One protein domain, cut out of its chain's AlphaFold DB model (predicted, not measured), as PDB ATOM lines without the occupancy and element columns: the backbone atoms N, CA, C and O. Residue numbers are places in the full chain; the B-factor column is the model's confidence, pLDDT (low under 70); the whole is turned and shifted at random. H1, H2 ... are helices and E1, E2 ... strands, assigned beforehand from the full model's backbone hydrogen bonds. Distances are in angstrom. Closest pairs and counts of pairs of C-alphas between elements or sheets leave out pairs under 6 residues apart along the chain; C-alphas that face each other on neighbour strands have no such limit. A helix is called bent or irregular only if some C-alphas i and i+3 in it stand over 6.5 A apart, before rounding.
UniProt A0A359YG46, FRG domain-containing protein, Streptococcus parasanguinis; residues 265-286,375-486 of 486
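Overview. This is residues 265 to 286 and 375 to 486 of the 486 residues of the protein "FRG domain-containing protein" of Streptococcus parasanguinis (UniProt A0A359YG46). A small antiparallel sheet, E2 - E1 - E3, has the long helix H5 crossing it over E2, while H1 runs away from the sheet's margin to a helical part of H1, H3 and H4, with H2 at the far end. The unnamed residues 265 to 286 run along the length. The 134 printed residues, of mixed class, hold E1 E2 H1 H2 H3 H4 H5 E3 in that order; the whole is compact, with a radius of gyration of the C-alphas of 15.2 A and spans of 48 by 36 by 24 A.

Along the chain. E1 is residues 378 to 385, 21.9 A long, from C-alpha 378 at (-40.328, 20.287, 12.481); E2 is 390 to 396, 20.1 A; E3 is 480 to 484, ending at C-alpha 484 (-35.172, 29.191, 19.802). H5 is 449 to 467, 24.9 A; H1 397 to 413, 24.6 A; H2 421 to 426; H3 429 to 439, 14.9 A; H4 443 to 446. H3 and H5 are irregular: C-alphas 430 and 433 are 8.0 A apart, 458 and 461 7.2 A; H5 has a kink of 37 degrees near residue 456.

Arrangement. E1 and E2 form a hairpin, N 381 to O 393 at 2.8 A; E1 and E3 are antiparallel, N 382 to O 484 at 2.8 A. H5 is on the sheet at a height of 8.8 A, across the strands, 74 degrees to E2 on the local plane; the closest C-alphas, of Gly 393 and Ile 460, are 5.4 A apart. H1, H3 and H4 only graze the sheet. Residues 401 to 405 of H1 touch H3, about perpendicular at 86 degrees, with the C-alphas of Met 404 and Thr 432 closest at 6.5 A. Residues 403 to 407 of H1 only just touch H4, with 3 pairs of C-alphas within 8 A, the closest those of Lys 407 and Val 446 at 6.9 A. H2 and H3 touch only at the corner, Met 426 and Leu 435 having the closest C-alphas at 5.9 A. Every O i to N i+4 pair is within hydrogen-bond range in H1 and H2, 5 of 7 in H3 and 13 of 15 in H5; H4 is too short for one.

Size, cuts and confidence. The C-alphas of Ser 286 and Ser 421, the two farthest apart, are 49.1 A apart. Residues 287 to 374 are not printed, and C-alphas 286 and 375 are 35.6 A apart across the cut. The link H5 to E3 is long, 12 residues. Confidence is under 70 at residues 265 to 266, 280 to 286, 375 to 376, 415 to 419 and 486.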
ATOM      1  N   ARG A 265     -37.779  37.509  31.249       55.31
ATOM      2  CA  ARG A 265     -37.293  36.788  32.414       55.31
ATOM      3  C   ARG A 265     -35.807  36.611  32.167       55.31
ATOM      4  O   ARG A 265     -35.407  36.151  31.097       55.31
ATOM      5  N   ASN A 266     -35.000  36.998  33.147       66.75
ATOM      6  CA  ASN A 266     -33.645  36.478  33.218       66.75
ATOM      7  C   ASN A 266     -33.767  34.953  33.202       66.75
ATOM      8  O   ASN A 266     -34.592  34.411  33.941       66.75
ATOM      9  N   SER A 267     -33.010  34.297  32.323       77.19
ATOM     10  CA  SER A 267     -33.054  32.842  32.209       77.19
ATOM     11  C   SER A 267     -32.760  32.225  33.573       77.19
ATOM     12  O   SER A 267     -31.731  32.528  34.183       77.19
ATOM     13  N   LEU A 268     -33.665  31.367  34.038       81.69
ATOM     14  CA  LEU A 268     -33.540  30.675  35.319       81.69
ATOM     15  C   LEU A 268     -32.425  29.623  35.294       81.69
ATOM     16  O   LEU A 268     -31.893  29.278  36.345       81.69
ATOM     17  N   THR A 269     -32.081  29.100  34.111       84.50
ATOM     18  CA  THR A 269     -31.090  28.020  33.953       84.50
ATOM     19  C   THR A 269     -29.726  28.494  33.468       84.50
ATOM     20  O   THR A 269     -28.725  27.826  33.723       84.50
ATOM     21  N   SER A 270     -29.645  29.652  32.804       85.94
ATOM     22  CA  SER A 270     -28.410  30.121  32.158       85.94
ATOM     23  C   SER A 270     -27.216  30.275  33.106       85.94
ATOM     24  O   SER A 270     -26.079  30.097  32.672       85.94
ATOM     25  N   CYS A 271     -27.438  30.586  34.388       85.38
ATOM     26  CA  CYS A 271     -26.374  30.742  35.386       85.38
ATOM     27  C   CYS A 271     -25.639  29.433  35.722       85.38
ATOM     28  O   CYS A 271     -24.508  29.485  36.201       85.38
ATOM     29  N   TYR A 272     -26.239  28.279  35.423       87.38
ATOM     30  CA  TYR A 272     -25.640  26.956  35.624       87.38
ATOM     31  C   TYR A 272     -24.845  26.467  34.408       87.38
ATOM     32  O   TYR A 272     -24.180  25.436  34.477       87.38
ATOM     33  N   LEU A 273     -24.883  27.214  33.300       88.31
ATOM     34  CA  LEU A 273     -24.222  26.870  32.047       88.31
ATOM     35  C   LEU A 273     -23.105  27.865  31.723       88.31
ATOM     36  O   LEU A 273     -23.245  29.088  31.851       88.31
ATOM     37  N   ARG A 274     -21.981  27.334  31.246       89.38
ATOM     38  CA  ARG A 274     -20.875  28.143  30.722       89.38
ATOM     39  C   ARG A 274     -21.083  28.402  29.237       89.38
ATOM     40  O   ARG A 274     -21.758  27.640  28.556       89.38
ATOM     41  N   ASP A 275     -20.505  29.491  28.752       90.38
ATOM     42  CA  ASP A 275     -20.509  29.768  27.320       90.38
ATOM     43  C   ASP A 275     -19.569  28.786  26.617       90.38
ATOM     44  O   ASP A 275     -18.402  28.644  27.002       90.38
ATOM     45  N   ASN A 276     -20.066  28.143  25.565       92.44
ATOM     46  CA  ASN A 276     -19.236  27.397  24.634       92.44
ATOM     47  C   ASN A 276     -18.355  28.367  23.844       92.44
ATOM     48  O   ASN A 276     -18.712  29.523  23.582       92.44
ATOM     49  N   LYS A 277     -17.180  27.888  23.433       91.50
ATOM     50  CA  LYS A 277     -16.247  28.698  22.646       91.50
ATOM     51  C   LYS A 277     -16.733  28.785  21.210       91.50
ATOM     52  O   LYS A 277     -16.570  27.853  20.431       91.50
ATOM     53  N   TRP A 278     -17.299  29.929  20.856       90.94
ATOM     54  CA  TRP A 278     -17.624  30.244  19.472       90.94
ATOM     55  C   TRP A 278     -16.492  31.066  18.835       90.94
ATOM     56  O   TRP A 278     -16.014  32.018  19.457       90.94
ATOM     57  N   PRO A 279     -16.054  30.725  17.612       83.25
ATOM     58  CA  PRO A 279     -15.019  31.458  16.893       83.25
ATOM     59  C   PRO A 279     -15.493  32.874  16.552       83.25
ATOM     60  O   PRO A 279     -16.509  33.054  15.884       83.25
ATOM     61  N   CYS A 280     -14.744  33.890  16.983       69.69
ATOM     62  CA  CYS A 280     -15.036  35.296  16.675       69.69
ATOM     63  C   CYS A 280     -14.786  35.649  15.198       69.69
ATOM     64  O   CYS A 280     -15.272  36.663  14.706       69.69
ATOM     65  N   ASP A 281     -13.985  34.842  14.509       64.50
ATOM     66  CA  ASP A 281     -13.530  35.020  13.134       64.50
ATOM     67  C   ASP A 281     -14.362  34.248  12.108       64.50
ATOM     68  O   ASP A 281     -14.392  34.658  10.956       64.50
ATOM     69  N   PHE A 282     -15.124  33.226  12.503       64.38
ATOM     70  CA  PHE A 282     -16.087  32.562  11.610       64.38
ATOM     71  C   PHE A 282     -17.217  33.503  11.149       64.38
ATOM     72  O   PHE A 282     -17.942  33.226  10.208       64.38
ATOM     73  N   GLY A 283     -17.381  34.664  11.778       57.97
ATOM     74  CA  GLY A 283     -18.243  35.721  11.250       57.97
ATOM     75  C   GLY A 283     -17.645  36.507  10.081       57.97
ATOM     76  O   GLY A 283     -18.358  37.282   9.450       57.97
ATOM     77  N   LYS A 284     -16.340  36.369   9.820       60.34
ATOM     78  CA  LYS A 284     -15.637  37.158   8.809       60.34
ATOM     79  C   LYS A 284     -15.825  36.517   7.446       60.34
ATOM     80  O   LYS A 284     -15.390  35.396   7.196       60.34
ATOM     81  N   THR A 285     -16.473  37.261   6.570       62.53
ATOM     82  CA  THR A 285     -16.544  36.955   5.147       62.53
ATOM     83  C   THR A 285     -15.159  37.113   4.522       62.53
ATOM     84  O   THR A 285     -14.287  37.802   5.066       62.53
ATOM     85  N   SER A 286     -14.915  36.455   3.388       62.97
ATOM     86  CA  SER A 286     -13.695  36.710   2.628       62.97
ATOM     87  C   SER A 286     -13.657  38.191   2.246       62.97
ATOM     88  O   SER A 286     -14.591  38.677   1.616       62.97
ATOM     89  N   VAL A 375     -44.376  17.766   7.792       55.84
ATOM     90  CA  VAL A 375     -44.056  19.008   8.529       55.84
ATOM     91  C   VAL A 375     -44.274  18.878  10.049       55.84
ATOM     92  O   VAL A 375     -43.726  19.662  10.819       55.84
ATOM     93  N   SER A 376     -45.015  17.867  10.519       54.97
ATOM     94  CA  SER A 376     -45.419  17.742  11.931       54.97
ATOM     95  C   SER A 376     -44.284  17.482  12.930       54.97
ATOM     96  O   SER A 376     -44.507  17.607  14.131       54.97
ATOM     97  N   GLU A 377     -43.082  17.123  12.468       73.94
ATOM     98  CA  GLU A 377     -41.905  16.883  13.325       73.94
ATOM     99  C   GLU A 377     -40.900  18.048  13.329       73.94
ATOM    100  O   GLU A 377     -39.871  17.994  14.013       73.94
ATOM    101  N   LEU A 378     -41.187  19.116  12.580       84.44
ATOM    102  CA  LEU A 378     -40.328  20.287  12.481       84.44
ATOM    103  C   LEU A 378     -40.764  21.375  13.467       84.44
ATOM    104  O   LEU A 378     -41.915  21.803  13.497       84.44
ATOM    105  N   LEU A 379     -39.811  21.866  14.252       87.81
ATOM    106  CA  LEU A 379     -39.985  23.020  15.121       87.81
ATOM    107  C   LEU A 379     -39.747  24.309  14.353       87.81
ATOM    108  O   LEU A 379     -38.691  24.474  13.745       87.81
ATOM    109  N   TYR A 380     -40.677  25.250  14.476       89.94
ATOM    110  CA  TYR A 380     -40.448  26.639  14.101       89.94
ATOM    111  C   TYR A 380     -39.465  27.286  15.089       89.94
ATOM    112  O   TYR A 380     -39.697  27.286  16.301       89.94
ATOM    113  N   ILE A 381     -38.362  27.818  14.567       92.00
ATOM    114  CA  ILE A 381     -37.289  28.457  15.327       92.00
ATOM    115  C   ILE A 381     -37.118  29.887  14.829       92.00
ATOM    116  O   ILE A 381     -36.739  30.095  13.676       92.00
ATOM    117  N   GLY A 382     -37.337  30.855  15.716       92.88
ATOM    118  CA  GLY A 382     -36.937  32.237  15.502       92.88
ATOM    119  C   GLY A 382     -35.469  32.452  15.830       92.88
ATOM    120  O   GLY A 382     -34.874  31.778  16.682       92.88
ATOM    121  N   MET A 383     -34.862  33.404  15.134       93.62
ATOM    122  CA  MET A 383     -33.456  33.728  15.315       93.62
ATOM    123  C   MET A 383     -33.187  35.210  15.122       93.62
ATOM    124  O   MET A 383     -33.806  35.879  14.296       93.62
ATOM    125  N   LYS A 384     -32.206  35.700  15.874       90.69
ATOM    126  CA  LYS A 384     -31.770  37.088  15.830       90.69
ATOM    127  C   LYS A 384     -30.269  37.192  16.006       90.69
ATOM    128  O   LYS A 384     -29.734  36.592  16.939       90.69
ATOM    129  N   ASP A 385     -29.611  37.985  15.168       88.62
ATOM    130  CA  ASP A 385     -28.197  38.319  15.345       88.62
ATOM    131  C   ASP A 385     -27.964  39.640  16.098       88.62
ATOM    132  O   ASP A 385     -28.882  40.425  16.344       88.62
ATOM    133  N   SER A 386     -26.705  39.892  16.453       82.81
ATOM    134  CA  SER A 386     -26.279  41.083  17.196       82.81
ATOM    135  C   SER A 386     -26.392  42.397  16.424       82.81
ATOM    136  O   SER A 386     -26.349  43.470  17.029       82.81
ATOM    137  N   MET A 387     -26.547  42.350  15.097       74.50
ATOM    138  CA  MET A 387     -26.859  43.535  14.291       74.50
ATOM    139  C   MET A 387     -28.358  43.851  14.320       74.50
ATOM    140  O   MET A 387     -28.760  44.983  14.044       74.50
ATOM    141  N   GLY A 388     -29.173  42.884  14.739       78.62
ATOM    142  CA  GLY A 388     -30.612  42.997  14.882       78.62
ATOM    143  C   GLY A 388     -31.395  42.400  13.718       78.62
ATOM    144  O   GLY A 388     -32.601  42.634  13.664       78.62
ATOM    145  N   VAL A 389     -30.737  41.668  12.810       82.88
ATOM    146  CA  VAL A 389     -31.400  40.923  11.732       82.88
ATOM    147  C   VAL A 389     -32.187  39.785  12.361       82.88
ATOM    148  O   VAL A 389     -31.638  39.019  13.155       82.88
ATOM    149  N   GLU A 390     -33.460  39.671  11.995       88.62
ATOM    150  CA  GLU A 390     -34.362  38.630  12.476       88.62
ATOM    151  C   GLU A 390     -34.812  37.727  11.324       88.62
ATOM    152  O   GLU A 390     -35.100  38.181  10.214       88.62
ATOM    153  N   SER A 391     -34.848  36.428  11.599       91.75
ATOM    154  CA  SER A 391     -35.222  35.380  10.655       91.75
ATOM    155  C   SER A 391     -35.941  34.257  11.392       91.75
ATOM    156  O   SER A 391     -36.047  34.257  12.617       91.75
ATOM    157  N   TYR A 392     -36.387  33.265  10.636       92.88
ATOM    158  CA  TYR A 392     -36.880  32.016  11.180       92.88
ATOM    159  C   TYR A 392     -36.570  30.858  10.235       92.88
ATOM    160  O   TYR A 392     -36.303  31.043   9.042       92.88
ATOM    161  N   GLY A 393     -36.626  29.652  10.782       91.50
ATOM    162  CA  GLY A 393     -36.496  28.412  10.035       91.50
ATOM    163  C   GLY A 393     -37.153  27.253  10.763       91.50
ATOM    164  O   GLY A 393     -37.761  27.426  11.817       91.50
ATOM    165  N   TYR A 394     -37.011  26.066  10.187       90.31
ATOM    166  CA  TYR A 394     -37.585  24.842  10.725       90.31
ATOM    167  C   TYR A 394     -36.483  23.843  11.048       90.31
ATOM    168  O   TYR A 394     -35.622  23.604  10.209       90.31
ATOM    169  N   VAL A 395     -36.495  23.269  12.251       91.38
ATOM    170  CA  VAL A 395     -35.483  22.303  12.715       91.38
ATOM    171  C   VAL A 395     -36.179  21.068  13.293       91.38
ATOM    172  O   VAL A 395     -37.117  21.233  14.069       91.38
ATOM    173  N   PRO A 396     -35.743  19.837  12.980       90.62
ATOM    174  CA  PRO A 396     -36.321  18.630  13.570       90.62
ATOM    175  C   PRO A 396     -36.323  18.637  15.105       90.62
ATOM    176  O   PRO A 396     -35.310  18.939  15.746       90.62
ATOM    177  N   PHE A 397     -37.464  18.277  15.704       88.50
ATOM    178  CA  PHE A 397     -37.651  18.288  17.161       88.50
ATOM    179  C   PHE A 397     -36.639  17.405  17.901       88.50
ATOM    180  O   PHE A 397     -36.116  17.801  18.941       88.50
ATOM    181  N   ASN A 398     -36.330  16.229  17.355       90.12
ATOM    182  CA  ASN A 398     -35.406  15.260  17.948       90.12
ATOM    183  C   ASN A 398     -33.986  15.822  18.148       90.12
ATOM    184  O   ASN A 398     -33.351  15.523  19.156       90.12
ATOM    185  N   ILE A 399     -33.504  16.673  17.234       92.38
ATOM    186  CA  ILE A 399     -32.192  17.329  17.357       92.38
ATOM    187  C   ILE A 399     -32.188  18.268  18.565       92.38
ATOM    188  O   ILE A 399     -31.259  18.255  19.374       92.38
ATOM    189  N   ILE A 400     -33.247  19.066  18.717       92.44
ATOM    190  CA  ILE A 400     -33.396  19.972  19.858       92.44
ATOM    191  C   ILE A 400     -33.557  19.183  21.161       92.44
ATOM    192  O   ILE A 400     -32.950  19.546  22.170       92.44
ATOM    193  N   GLU A 401     -34.327  18.094  21.151       91.75
ATOM    194  CA  GLU A 401     -34.506  17.229  22.318       91.75
ATOM    195  C   GLU A 401     -33.164  16.666  22.815       91.75
ATOM    196  O   GLU A 401     -32.885  16.736  24.014       91.75
ATOM    197  N   GLU A 402     -32.307  16.182  21.910       93.88
ATOM    198  CA  GLU A 402     -30.983  15.655  22.261       93.88
ATOM    199  C   GLU A 402     -30.097  16.724  22.919       93.88
ATOM    200  O   GLU A 402     -29.485  16.482  23.964       93.88
ATOM    201  N   ILE A 403     -30.058  17.929  22.345       95.12
ATOM    202  CA  ILE A 403     -29.257  19.047  22.861       95.12
ATOM    203  C   ILE A 403     -29.761  19.465  24.245       95.12
ATOM    204  O   ILE A 403     -28.973  19.618  25.182       95.12
ATOM    205  N   MET A 404     -31.079  19.588  24.416       94.25
ATOM    206  CA  MET A 404     -31.684  19.910  25.711       94.25
ATOM    207  C   MET A 404     -31.410  18.837  26.765       94.25
ATOM    208  O   MET A 404     -31.224  19.163  27.938       94.25
ATOM    209  N   GLU A 405     -31.335  17.567  26.372       93.75
ATOM    210  CA  GLU A 405     -31.006  16.482  27.290       93.75
ATOM    211  C   GLU A 405     -29.557  16.559  27.791       93.75
ATOM    212  O   GLU A 405     -29.308  16.319  28.975       93.75
ATOM    213  N   LYS A 406     -28.606  16.972  26.938       93.38
ATOM    214  CA  LYS A 406     -27.224  17.270  27.361       93.38
ATOM    215  C   LYS A 406     -27.205  18.422  28.367       93.38
ATOM    216  O   LYS A 406     -26.658  18.273  29.460       93.38
ATOM    217  N   LYS A 407     -27.903  19.525  28.067       92.94
ATOM    218  CA  LYS A 407     -27.973  20.692  28.964       92.94
ATOM    219  C   LYS A 407     -28.627  20.369  30.307       92.94
ATOM    220  O   LYS A 407     -28.164  20.840  31.341       92.94
ATOM    221  N   ARG A 408     -29.653  19.510  30.333       92.00
ATOM    222  CA  ARG A 408     -30.251  19.027  31.590       92.00
ATOM    223  C   ARG A 408     -29.252  18.308  32.484       92.00
ATOM    224  O   ARG A 408     -29.313  18.486  33.699       92.00
ATOM    225  N   LYS A 409     -28.377  17.480  31.911       90.31
ATOM    226  CA  LYS A 409     -27.341  16.771  32.673       90.31
ATOM    227  C   LYS A 409     -26.331  17.758  33.255       90.31
ATOM    228  O   LYS A 409     -26.121  17.737  34.461       90.31
ATOM    229  N   GLU A 410     -25.845  18.698  32.445       90.38
ATOM    230  CA  GLU A 410     -24.918  19.752  32.891       90.38
ATOM    231  C   GLU A 410     -25.480  20.573  34.064       90.38
ATOM    232  O   GLU A 410     -24.789  20.797  35.055       90.38
ATOM    233  N   ILE A 411     -26.759  20.970  33.998       88.25
ATOM    234  CA  ILE A 411     -27.420  21.722  35.079       88.25
ATOM    235  C   ILE A 411     -27.551  20.870  36.352       88.25
ATOM    236  O   ILE A 411     -27.361  21.372  37.453       88.25
ATOM    237  N   LYS A 412     -27.865  19.574  36.231       86.62
ATOM    238  CA  LYS A 412     -27.955  18.670  37.394       86.62
ATOM    239  C   LYS A 412     -26.598  18.448  38.066       86.62
ATOM    240  O   LYS A 412     -26.548  18.209  39.269       86.62
ATOM    241  N   GLU A 413     -25.517  18.525  37.299       84.44
ATOM    242  CA  GLU A 413     -24.145  18.291  37.756       84.44
ATOM    243  C   GLU A 413     -23.477  19.538  38.363       84.44
ATOM    244  O   GLU A 413     -22.408  19.427  38.964       84.44
ATOM    245  N   SER A 414     -24.092  20.725  38.284       77.12
ATOM    246  CA  SER A 414     -23.478  22.005  38.676       77.12
ATOM    247  C   SER A 414     -23.255  22.213  40.192       77.12
ATOM    248  O   SER A 414     -22.970  23.330  40.615       77.12
ATOM    249  N   ASN A 415     -23.339  21.162  41.020       57.12
ATOM    250  CA  ASN A 415     -23.048  21.127  42.468       57.12
ATOM    251  C   ASN A 415     -23.853  22.079  43.380       57.12
ATOM    252  O   ASN A 415     -23.546  22.185  44.572       57.12
ATOM    253  N   ASP A 416     -24.910  22.725  42.884       64.44
ATOM    254  CA  ASP A 416     -25.778  23.572  43.705       64.44
ATOM    255  C   ASP A 416     -26.871  22.726  44.381       64.44
ATOM    256  O   ASP A 416     -27.814  22.255  43.745       64.44
ATOM    257  N   LYS A 417     -26.726  22.479  45.689       57.19
ATOM    258  CA  LYS A 417     -27.621  21.590  46.457       57.19
ATOM    259  C   LYS A 417     -29.028  22.164  46.676       57.19
ATOM    260  O   LYS A 417     -29.890  21.435  47.156       57.19
ATOM    261  N   ASN A 418     -29.271  23.426  46.310       64.62
ATOM    262  CA  ASN A 418     -30.537  24.126  46.532       64.62
ATOM    263  C   ASN A 418     -31.168  24.625  45.220       64.62
ATOM    264  O   ASN A 418     -31.572  25.784  45.119       64.62
ATOM    265  N   LEU A 419     -31.294  23.751  44.214       69.88
ATOM    266  CA  LEU A 419     -32.114  24.047  43.032       69.88
ATOM    267  C   LEU A 419     -33.542  24.394  43.486       69.88
ATOM    268  O   LEU A 419     -34.177  23.598  44.185       69.88
ATOM    269  N   SER A 420     -34.054  25.559  43.082       76.50
ATOM    270  CA  SER A 420     -35.429  25.967  43.392       76.50
ATOM    271  C   SER A 420     -36.444  24.955  42.844       76.50
ATOM    272  O   SER A 420     -36.179  24.255  41.865       76.50
ATOM    273  N   SER A 421     -37.637  24.881  43.441       76.25
ATOM    274  CA  SER A 421     -38.706  23.991  42.957       76.25
ATOM    275  C   SER A 421     -39.086  24.267  41.495       76.25
ATOM    276  O   SER A 421     -39.355  23.335  40.738       76.25
ATOM    277  N   GLU A 422     -39.042  25.534  41.072       77.94
ATOM    278  CA  GLU A 422     -39.275  25.952  39.684       77.94
ATOM    279  C   GLU A 422     -38.189  25.416  38.733       77.94
ATOM    280  O   GLU A 422     -38.500  24.932  37.644       77.94
ATOM    281  N   LEU A 423     -36.924  25.433  39.162       78.75
ATOM    282  CA  LEU A 423     -35.798  24.913  38.390       78.75
ATOM    283  C   LEU A 423     -35.822  23.383  38.303       78.75
ATOM    284  O   LEU A 423     -35.649  22.835  37.216       78.75
ATOM    285  N   GLN A 424     -36.115  22.696  39.412       79.44
ATOM    286  CA  GLN A 424     -36.285  21.237  39.447       79.44
ATOM    287  C   GLN A 424     -37.406  20.768  38.517       79.44
ATOM    288  O   GLN A 424     -37.277  19.742  37.850       79.44
ATOM    289  N   GLN A 425     -38.493  21.537  38.432       81.88
ATOM    290  CA  GLN A 425     -39.564  21.265  37.486       81.88
ATOM    291  C   GLN A 425     -39.091  21.476  36.040       81.88
ATOM    292  O   GLN A 425     -39.368  20.643  35.190       81.88
ATOM    293  N   MET A 426     -38.359  22.550  35.741       83.00
ATOM    294  CA  MET A 426     -37.945  22.879  34.371       83.00
ATOM    295  C   MET A 426     -36.921  21.897  33.769       83.00
ATOM    296  O   MET A 426     -36.899  21.701  32.555       83.00
ATOM    297  N   ILE A 427     -36.118  21.233  34.605       84.50
ATOM    298  CA  ILE A 427     -35.157  20.194  34.186       84.50
ATOM    299  C   ILE A 427     -35.772  18.783  34.073       84.50
ATOM    300  O   ILE A 427     -35.046  17.808  33.854       84.50
ATOM    301  N   ASP A 428     -37.091  18.644  34.214       86.19
ATOM    302  CA  ASP A 428     -37.822  17.423  33.861       86.19
ATOM    303  C   ASP A 428     -38.007  17.356  32.330       86.19
ATOM    304  O   ASP A 428     -38.262  18.364  31.660       86.19
ATOM    305  N   LYS A 429     -37.862  16.153  31.759       84.81
ATOM    306  CA  LYS A 429     -37.950  15.896  30.317       84.81
ATOM    307  C   LYS A 429     -39.267  16.389  29.708       84.81
ATOM    308  O   LYS A 429     -39.267  16.910  28.594       84.81
ATOM    309  N   LYS A 430     -40.385  16.323  30.441       87.00
ATOM    310  CA  LYS A 430     -41.689  16.802  29.936       87.00
ATOM    311  C   LYS A 430     -41.743  18.316  29.686       87.00
ATOM    312  O   LYS A 430     -42.649  18.786  29.009       87.00
ATOM    313  N   TYR A 431     -40.766  19.075  30.190       87.62
ATOM    314  CA  TYR A 431     -40.657  20.523  30.004       87.62
ATOM    315  C   TYR A 431     -39.492  20.933  29.093       87.62
ATOM    316  O   TYR A 431     -39.023  22.065  29.177       87.62
ATOM    317  N   THR A 432     -39.050  20.053  28.183       87.50
ATOM    318  CA  THR A 432     -38.053  20.367  27.131       87.50
ATOM    319  C   THR A 432     -38.311  21.705  26.453       87.50
ATOM    320  O   THR A 432     -37.401  22.516  26.333       87.50
ATOM    321  N   TRP A 433     -39.564  21.968  26.088       86.25
ATOM    322  CA  TRP A 433     -39.938  23.220  25.444       86.25
ATOM    323  C   TRP A 433     -39.702  24.446  26.327       86.25
ATOM    324  O   TRP A 433     -39.143  25.442  25.883       86.25
ATOM    325  N   LYS A 434     -40.078  24.354  27.606       86.44
ATOM    326  CA  LYS A 434     -39.903  25.443  28.568       86.44
ATOM    327  C   LYS A 434     -38.423  25.710  28.840       86.44
ATOM    328  O   LYS A 434     -38.037  26.867  28.941       86.44
ATOM    329  N   LEU A 435     -37.613  24.652  28.917       89.12
ATOM    330  CA  LEU A 435     -36.161  24.769  29.046       89.12
ATOM    331  C   LEU A 435     -35.544  25.445  27.816       89.12
ATOM    332  O   LEU A 435     -34.733  26.355  27.962       89.12
ATOM    333  N   PHE A 436     -35.951  25.043  26.610       91.25
ATOM    334  CA  PHE A 436     -35.425  25.648  25.391       91.25
ATOM    335  C   PHE A 436     -35.850  27.114  25.244       91.25
ATOM    336  O   PHE A 436     -35.027  27.962  24.910       91.25
ATOM    337  N   LEU A 437     -37.102  27.437  25.580       88.88
ATOM    338  CA  LEU A 437     -37.593  28.812  25.623       88.88
ATOM    339  C   LEU A 437     -36.797  29.676  26.618       88.88
ATOM    340  O   LEU A 437     -36.409  30.790  26.268       88.88
ATOM    341  N   ASP A 438     -36.512  29.158  27.822       87.06
ATOM    342  CA  ASP A 438     -35.706  29.845  28.847       87.06
ATOM    343  C   ASP A 438     -34.283  30.144  28.353       87.06
ATOM    344  O   ASP A 438     -33.733  31.204  28.647       87.06
ATOM    345  N   LEU A 439     -33.706  29.240  27.560       90.75
ATOM    346  CA  LEU A 439     -32.339  29.342  27.051       90.75
ATOM    347  C   LEU A 439     -32.217  29.973  25.653       90.75
ATOM    348  O   LEU A 439     -31.098  30.180  25.181       90.75
ATOM    349  N   SER A 440     -33.328  30.320  24.998       90.75
ATOM    350  CA  SER A 440     -33.355  30.819  23.610       90.75
ATOM    351  C   SER A 440     -32.508  32.079  23.393       90.75
ATOM    352  O   SER A 440     -31.941  32.275  22.322       90.75
ATOM    353  N   ARG A 441     -32.356  32.913  24.431       90.38
ATOM    354  CA  ARG A 441     -31.520  34.131  24.439       90.38
ATOM    355  C   ARG A 441     -30.071  33.891  24.869       90.38
ATOM    356  O   ARG A 441     -29.340  34.826  25.183       90.38
ATOM    357  N   CYS A 442     -29.668  32.632  24.985       91.38
ATOM    358  CA  CYS A 442     -28.335  32.218  25.403       91.38
ATOM    359  C   CYS A 442     -27.772  31.138  24.462       91.38
ATOM    360  O   CYS A 442     -27.283  30.113  24.944       91.38
ATOM    361  N   PRO A 443     -27.783  31.336  23.127       93.88
ATOM    362  CA  PRO A 443     -27.409  30.285  22.179       93.88
ATOM    363  C   PRO A 443     -25.989  29.744  22.414       93.88
ATOM    364  O   PRO A 443     -25.766  28.541  22.316       93.88
ATOM    365  N   LYS A 444     -25.044  30.591  22.845       93.62
ATOM    366  CA  LYS A 444     -23.674  30.174  23.193       93.62
ATOM    367  C   LYS A 444     -23.590  29.234  24.392       93.62
ATOM    368  O   LYS A 444     -22.631  28.484  24.487       93.62
ATOM    369  N   LYS A 445     -24.561  29.264  25.306       93.69
ATOM    370  CA  LYS A 445     -24.643  28.321  26.436       93.69
ATOM    371  C   LYS A 445     -25.274  26.995  26.020       93.69
ATOM    372  O   LYS A 445     -24.977  25.952  26.600       93.69
ATOM    373  N   VAL A 446     -26.153  27.045  25.022       94.88
ATOM    374  CA  VAL A 446     -26.917  25.890  24.549       94.88
ATOM    375  C   VAL A 446     -26.111  25.036  23.584       94.88
ATOM    376  O   VAL A 446     -26.042  23.829  23.774       94.88
ATOM    377  N   PHE A 447     -25.503  25.648  22.571       96.56
ATOM    378  CA  PHE A 447     -24.945  24.917  21.438       96.56
ATOM    379  C   PHE A 447     -23.423  24.986  21.422       96.56
ATOM    380  O   PHE A 447     -22.836  26.072  21.541       96.56
ATOM    381  N   GLU A 448     -22.779  23.841  21.199       95.69
ATOM    382  CA  GLU A 448     -21.419  23.841  20.672       95.69
ATOM    383  C   GLU A 448     -21.414  24.469  19.275       95.69
ATOM    384  O   GLU A 448     -22.404  24.422  18.536       95.69
ATOM    385  N   PHE A 449     -20.292  25.076  18.885       94.25
ATOM    386  CA  PHE A 449     -20.256  25.795  17.612       94.25
ATOM    387  C   PHE A 449     -20.479  24.868  16.403       94.25
ATOM    388  O   PHE A 449     -21.170  25.230  15.453       94.25
ATOM    389  N   SER A 450     -19.929  23.652  16.449       94.56
ATOM    390  CA  SER A 450     -20.144  22.634  15.416       94.56
ATOM    391  C   SER A 450     -21.608  22.194  15.328       94.56
ATOM    392  O   SER A 450     -22.105  21.993  14.222       94.56
ATOM    393  N   GLU A 451     -22.313  22.098  16.460       95.88
ATOM    394  CA  GLU A 451     -23.728  21.712  16.512       95.88
ATOM    395  C   GLU A 451     -24.605  22.769  15.830       95.88
ATOM    396  O   GLU A 451     -25.343  22.444  14.897       95.88
ATOM    397  N   ILE A 452     -24.484  24.045  16.219       96.31
ATOM    398  CA  ILE A 452     -25.295  25.115  15.613       96.31
ATOM    399  C   ILE A 452     -24.941  25.335  14.139       96.31
ATOM    400  O   ILE A 452     -25.826  25.566  13.317       96.31
ATOM    401  N   LYS A 453     -23.658  25.207  13.771       95.94
ATOM    402  CA  LYS A 453     -23.220  25.290  12.375       95.94
ATOM    403  C   LYS A 453     -23.838  24.173  11.536       95.94
ATOM    404  O   LYS A 453     -24.306  24.435  10.430       95.94
ATOM    405  N   ASN A 454     -23.883  22.949  12.061       96.56
ATOM    406  CA  ASN A 454     -24.516  21.833  11.369       96.56
ATOM    407  C   ASN A 454     -26.029  22.042  11.223       96.56
ATOM    408  O   ASN A 454     -26.561  21.822  10.141       96.56
ATOM    409  N   ILE A 455     -26.715  22.552  12.254       96.88
ATOM    410  CA  ILE A 455     -28.135  22.940  12.151       96.88
ATOM    411  C   ILE A 455     -28.335  23.976  11.031       96.88
ATOM    412  O   ILE A 455     -29.290  23.880  10.257       96.88
ATOM    413  N   PHE A 456     -27.413  24.935  10.902       96.62
ATOM    414  CA  PHE A 456     -27.452  25.922   9.827       96.62
ATOM    415  C   PHE A 456     -27.325  25.294   8.440       96.62
ATOM    416  O   PHE A 456     -28.146  25.572   7.570       96.62
ATOM    417  N   ILE A 457     -26.327  24.434   8.240       97.12
ATOM    418  CA  ILE A 457     -26.069  23.761   6.959       97.12
ATOM    419  C   ILE A 457     -27.233  22.847   6.562       97.12
ATOM    420  O   ILE A 457     -27.633  22.812   5.399       97.12
ATOM    421  N   GLN A 458     -27.771  22.112   7.534       95.25
ATOM    422  CA  GLN A 458     -28.757  21.068   7.282       95.25
ATOM    423  C   GLN A 458     -30.174  21.618   7.096       95.25
ATOM    424  O   GLN A 458     -30.913  21.129   6.249       95.25
ATOM    425  N   TYR A 459     -30.546  22.661   7.846       94.25
ATOM    426  CA  TYR A 459     -31.948  23.076   7.941       94.25
ATOM    427  C   TYR A 459     -32.170  24.573   7.717       94.25
ATOM    428  O   TYR A 459     -33.041  24.956   6.937       94.25
ATOM    429  N   ILE A 460     -31.377  25.441   8.355       95.62
ATOM    430  CA  ILE A 460     -31.645  26.890   8.309       95.62
ATOM    431  C   ILE A 460     -31.301  27.498   6.949       95.62
ATOM    432  O   ILE A 460     -32.135  28.183   6.363       95.62
ATOM    433  N   LEU A 461     -30.092  27.267   6.428       95.94
ATOM    434  CA  LEU A 461     -29.664  27.838   5.149       95.94
ATOM    435  C   LEU A 461     -30.530  27.337   3.984       95.94
ATOM    436  O   LEU A 461     -31.022  28.194   3.247       95.94
ATOM    437  N   PRO A 462     -30.793  26.020   3.827       95.12
ATOM    438  CA  PRO A 462     -31.673  25.533   2.766       95.12
ATOM    439  C   PRO A 462     -33.055  26.186   2.803       95.12
ATOM    440  O   PRO A 462     -33.521  26.714   1.792       95.12
ATOM    441  N   TYR A 463     -33.670  26.237   3.989       93.19
ATOM    442  CA  TYR A 463     -34.967  26.876   4.183       93.19
ATOM    443  C   TYR A 463     -34.932  28.371   3.831       93.19
ATOM    444  O   TYR A 463     -35.795  28.869   3.107       93.19
ATOM    445  N   GLN A 464     -33.916  29.098   4.304       93.69
ATOM    446  CA  GLN A 464     -33.781  30.525   4.033       93.69
ATOM    447  C   GLN A 464     -33.630  30.830   2.538       93.69
ATOM    448  O   GLN A 464     -34.246  31.783   2.061       93.69
ATOM    449  N   PHE A 465     -32.849  30.045   1.790       93.38
ATOM    450  CA  PHE A 465     -32.695  30.251   0.346       93.38
ATOM    451  C   PHE A 465     -33.977  29.951  -0.439       93.38
ATOM    452  O   PHE A 465     -34.259  30.651  -1.408       93.38
ATOM    453  N   LEU A 466     -34.764  28.962  -0.008       91.31
ATOM    454  CA  LEU A 466     -36.026  28.604  -0.660       91.31
ATOM    455  C   LEU A 466     -37.166  29.586  -0.353       91.31
ATOM    456  O   LEU A 466     -37.936  29.922  -1.250       91.31
ATOM    457  N   TYR A 467     -37.287  30.041   0.898       89.94
ATOM    458  CA  TYR A 467     -38.536  30.645   1.387       89.94
ATOM    459  C   TYR A 467     -38.388  32.028   2.024       89.94
ATOM    460  O   TYR A 467     -39.391  32.682   2.309       89.94
ATOM    461  N   ARG A 468     -37.163  32.496   2.285       88.94
ATOM    462  CA  ARG A 468     -36.934  33.807   2.914       88.94
ATOM    463  C   ARG A 468     -36.381  34.788   1.893       88.94
ATOM    464  O   ARG A 468     -35.468  34.450   1.142       88.94
ATOM    465  N   SER A 469     -36.889  36.018   1.890       87.06
ATOM    466  CA  SER A 469     -36.271  37.113   1.135       87.06
ATOM    467  C   SER A 469     -34.867  37.403   1.675       87.06
ATOM    468  O   SER A 469     -34.620  37.224   2.870       87.06
ATOM    469  N   LYS A 470     -33.951  37.832   0.800       84.06
ATOM    470  CA  LYS A 470     -32.512  37.999   1.087       84.06
ATOM    471  C   LYS A 470     -32.238  38.855   2.319       84.06
ATOM    472  O   LYS A 470     -31.377  38.516   3.126       84.06
ATOM    473  N   GLU A 471     -33.004  39.924   2.479       79.69
ATOM    474  CA  GLU A 471     -32.870  40.895   3.555       79.69
ATOM    475  C   GLU A 471     -33.120  40.310   4.952       79.69
ATOM    476  O   GLU A 471     -32.605  40.844   5.929       79.69
ATOM    477  N   TYR A 472     -33.858  39.200   5.054       86.88
ATOM    478  CA  TYR A 472     -34.161  38.528   6.319       86.88
ATOM    479  C   TYR A 472     -33.291  37.298   6.572       86.88
ATOM    480  O   TYR A 472     -33.595  36.519   7.465       86.88
ATOM    481  N   ARG A 473     -32.251  37.044   5.775       89.38
ATOM    482  CA  ARG A 473     -31.430  35.838   5.935       89.38
ATOM    483  C   ARG A 473     -30.293  36.080   6.923       89.38
ATOM    484  O   ARG A 473     -29.607  37.100   6.867       89.38
ATOM    485  N   ILE A 474     -30.054  35.111   7.802       90.25
ATOM    486  CA  ILE A 474     -28.847  35.034   8.633       90.25
ATOM    487  C   ILE A 474     -27.974  33.914   8.075       90.25
ATOM    488  O   ILE A 474     -28.378  32.754   8.063       90.25
ATOM    489  N   TYR A 475     -26.786  34.253   7.578       88.19
ATOM    490  CA  TYR A 475     -25.910  33.277   6.922       88.19
ATOM    491  C   TYR A 475     -24.945  32.585   7.881       88.19
ATOM    492  O   TYR A 475     -24.441  31.514   7.560       88.19
ATOM    493  N   VAL A 476     -24.670  33.181   9.043       87.56
ATOM    494  CA  VAL A 476     -23.644  32.709   9.978       87.56
ATOM    495  C   VAL A 476     -24.186  32.696  11.408       87.56
ATOM    496  O   VAL A 476     -24.677  33.727  11.868       87.56
ATOM    497  N   PRO A 477     -24.045  31.583  12.155       91.62
ATOM    498  CA  PRO A 477     -24.581  31.497  13.510       91.62
ATOM    499  C   PRO A 477     -23.767  32.270  14.556       91.62
ATOM    500  O   PRO A 477     -24.301  32.585  15.608       91.62
ATOM    501  N   THR A 478     -22.496  32.609  14.301       87.75
ATOM    502  CA  THR A 478     -21.551  33.203  15.275       87.75
ATOM    503  C   THR A 478     -22.091  34.392  16.076       87.75
ATOM    504  O   THR A 478     -21.724  34.574  17.241       87.75
ATOM    505  N   PHE A 479     -22.934  35.216  15.455       85.06
ATOM    506  CA  PHE A 479     -23.450  36.453  16.043       85.06
ATOM    507  C   PHE A 479     -24.878  36.335  16.571       85.06
ATOM    508  O   PHE A 479     -25.472  37.355  16.902       85.06
ATOM    509  N   LEU A 480     -25.428  35.122  16.662       90.81
ATOM    510  CA  LEU A 480     -26.761  34.913  17.213       90.81
ATOM    511  C   LEU A 480     -26.835  35.356  18.678       90.81
ATOM    512  O   LEU A 480     -26.043  34.933  19.522       90.81
ATOM    513  N   GLU A 481     -27.837  36.179  18.963       90.19
ATOM    514  CA  GLU A 481     -28.277  36.551  20.307       90.19
ATOM    515  C   GLU A 481     -29.527  35.772  20.714       90.19
ATOM    516  O   GLU A 481     -29.714  35.476  21.893       90.19
ATOM    517  N   ILE A 482     -30.368  35.414  19.739       92.00
ATOM    518  CA  ILE A 482     -31.565  34.599  19.941       92.00
ATOM    519  C   ILE A 482     -31.533  33.438  18.955       92.00
ATOM    520  O   ILE A 482     -31.294  33.639  17.764       92.00
ATOM    521  N   PHE A 483     -31.782  32.233  19.455       94.50
ATOM    522  CA  PHE A 483     -32.064  31.051  18.653       94.50
ATOM    523  C   PHE A 483     -32.959  30.115  19.461       94.50
ATOM    524  O   PHE A 483     -32.507  29.479  20.417       94.50
ATOM    525  N   GLY A 484     -34.234  30.049  19.101       90.12
ATOM    526  CA  GLY A 484     -35.172  29.191  19.802       90.12
ATOM    527  C   GLY A 484     -36.627  29.454  19.441       90.12
ATOM    528  O   GLY A 484     -36.908  30.081  18.423       90.12
ATOM    529  N   PRO A 485     -37.550  28.944  20.259       82.50
ATOM    530  CA  PRO A 485     -38.976  29.132  20.052       82.50
ATOM    531  C   PRO A 485     -39.390  30.603  20.088       82.50
ATOM    532  O   PRO A 485     -38.907  31.333  20.958       82.50
ATOM    533  N   GLU A 486     -40.309  31.001  19.206       62.69
ATOM    534  CA  GLU A 486     -41.040  32.279  19.301       62.69
ATOM    535  C   GLU A 486     -42.410  32.101  19.950       62.69
ATOM    536  O   GLU A 486     -43.092  31.092  19.644       62.69
TER     537      GLU A 486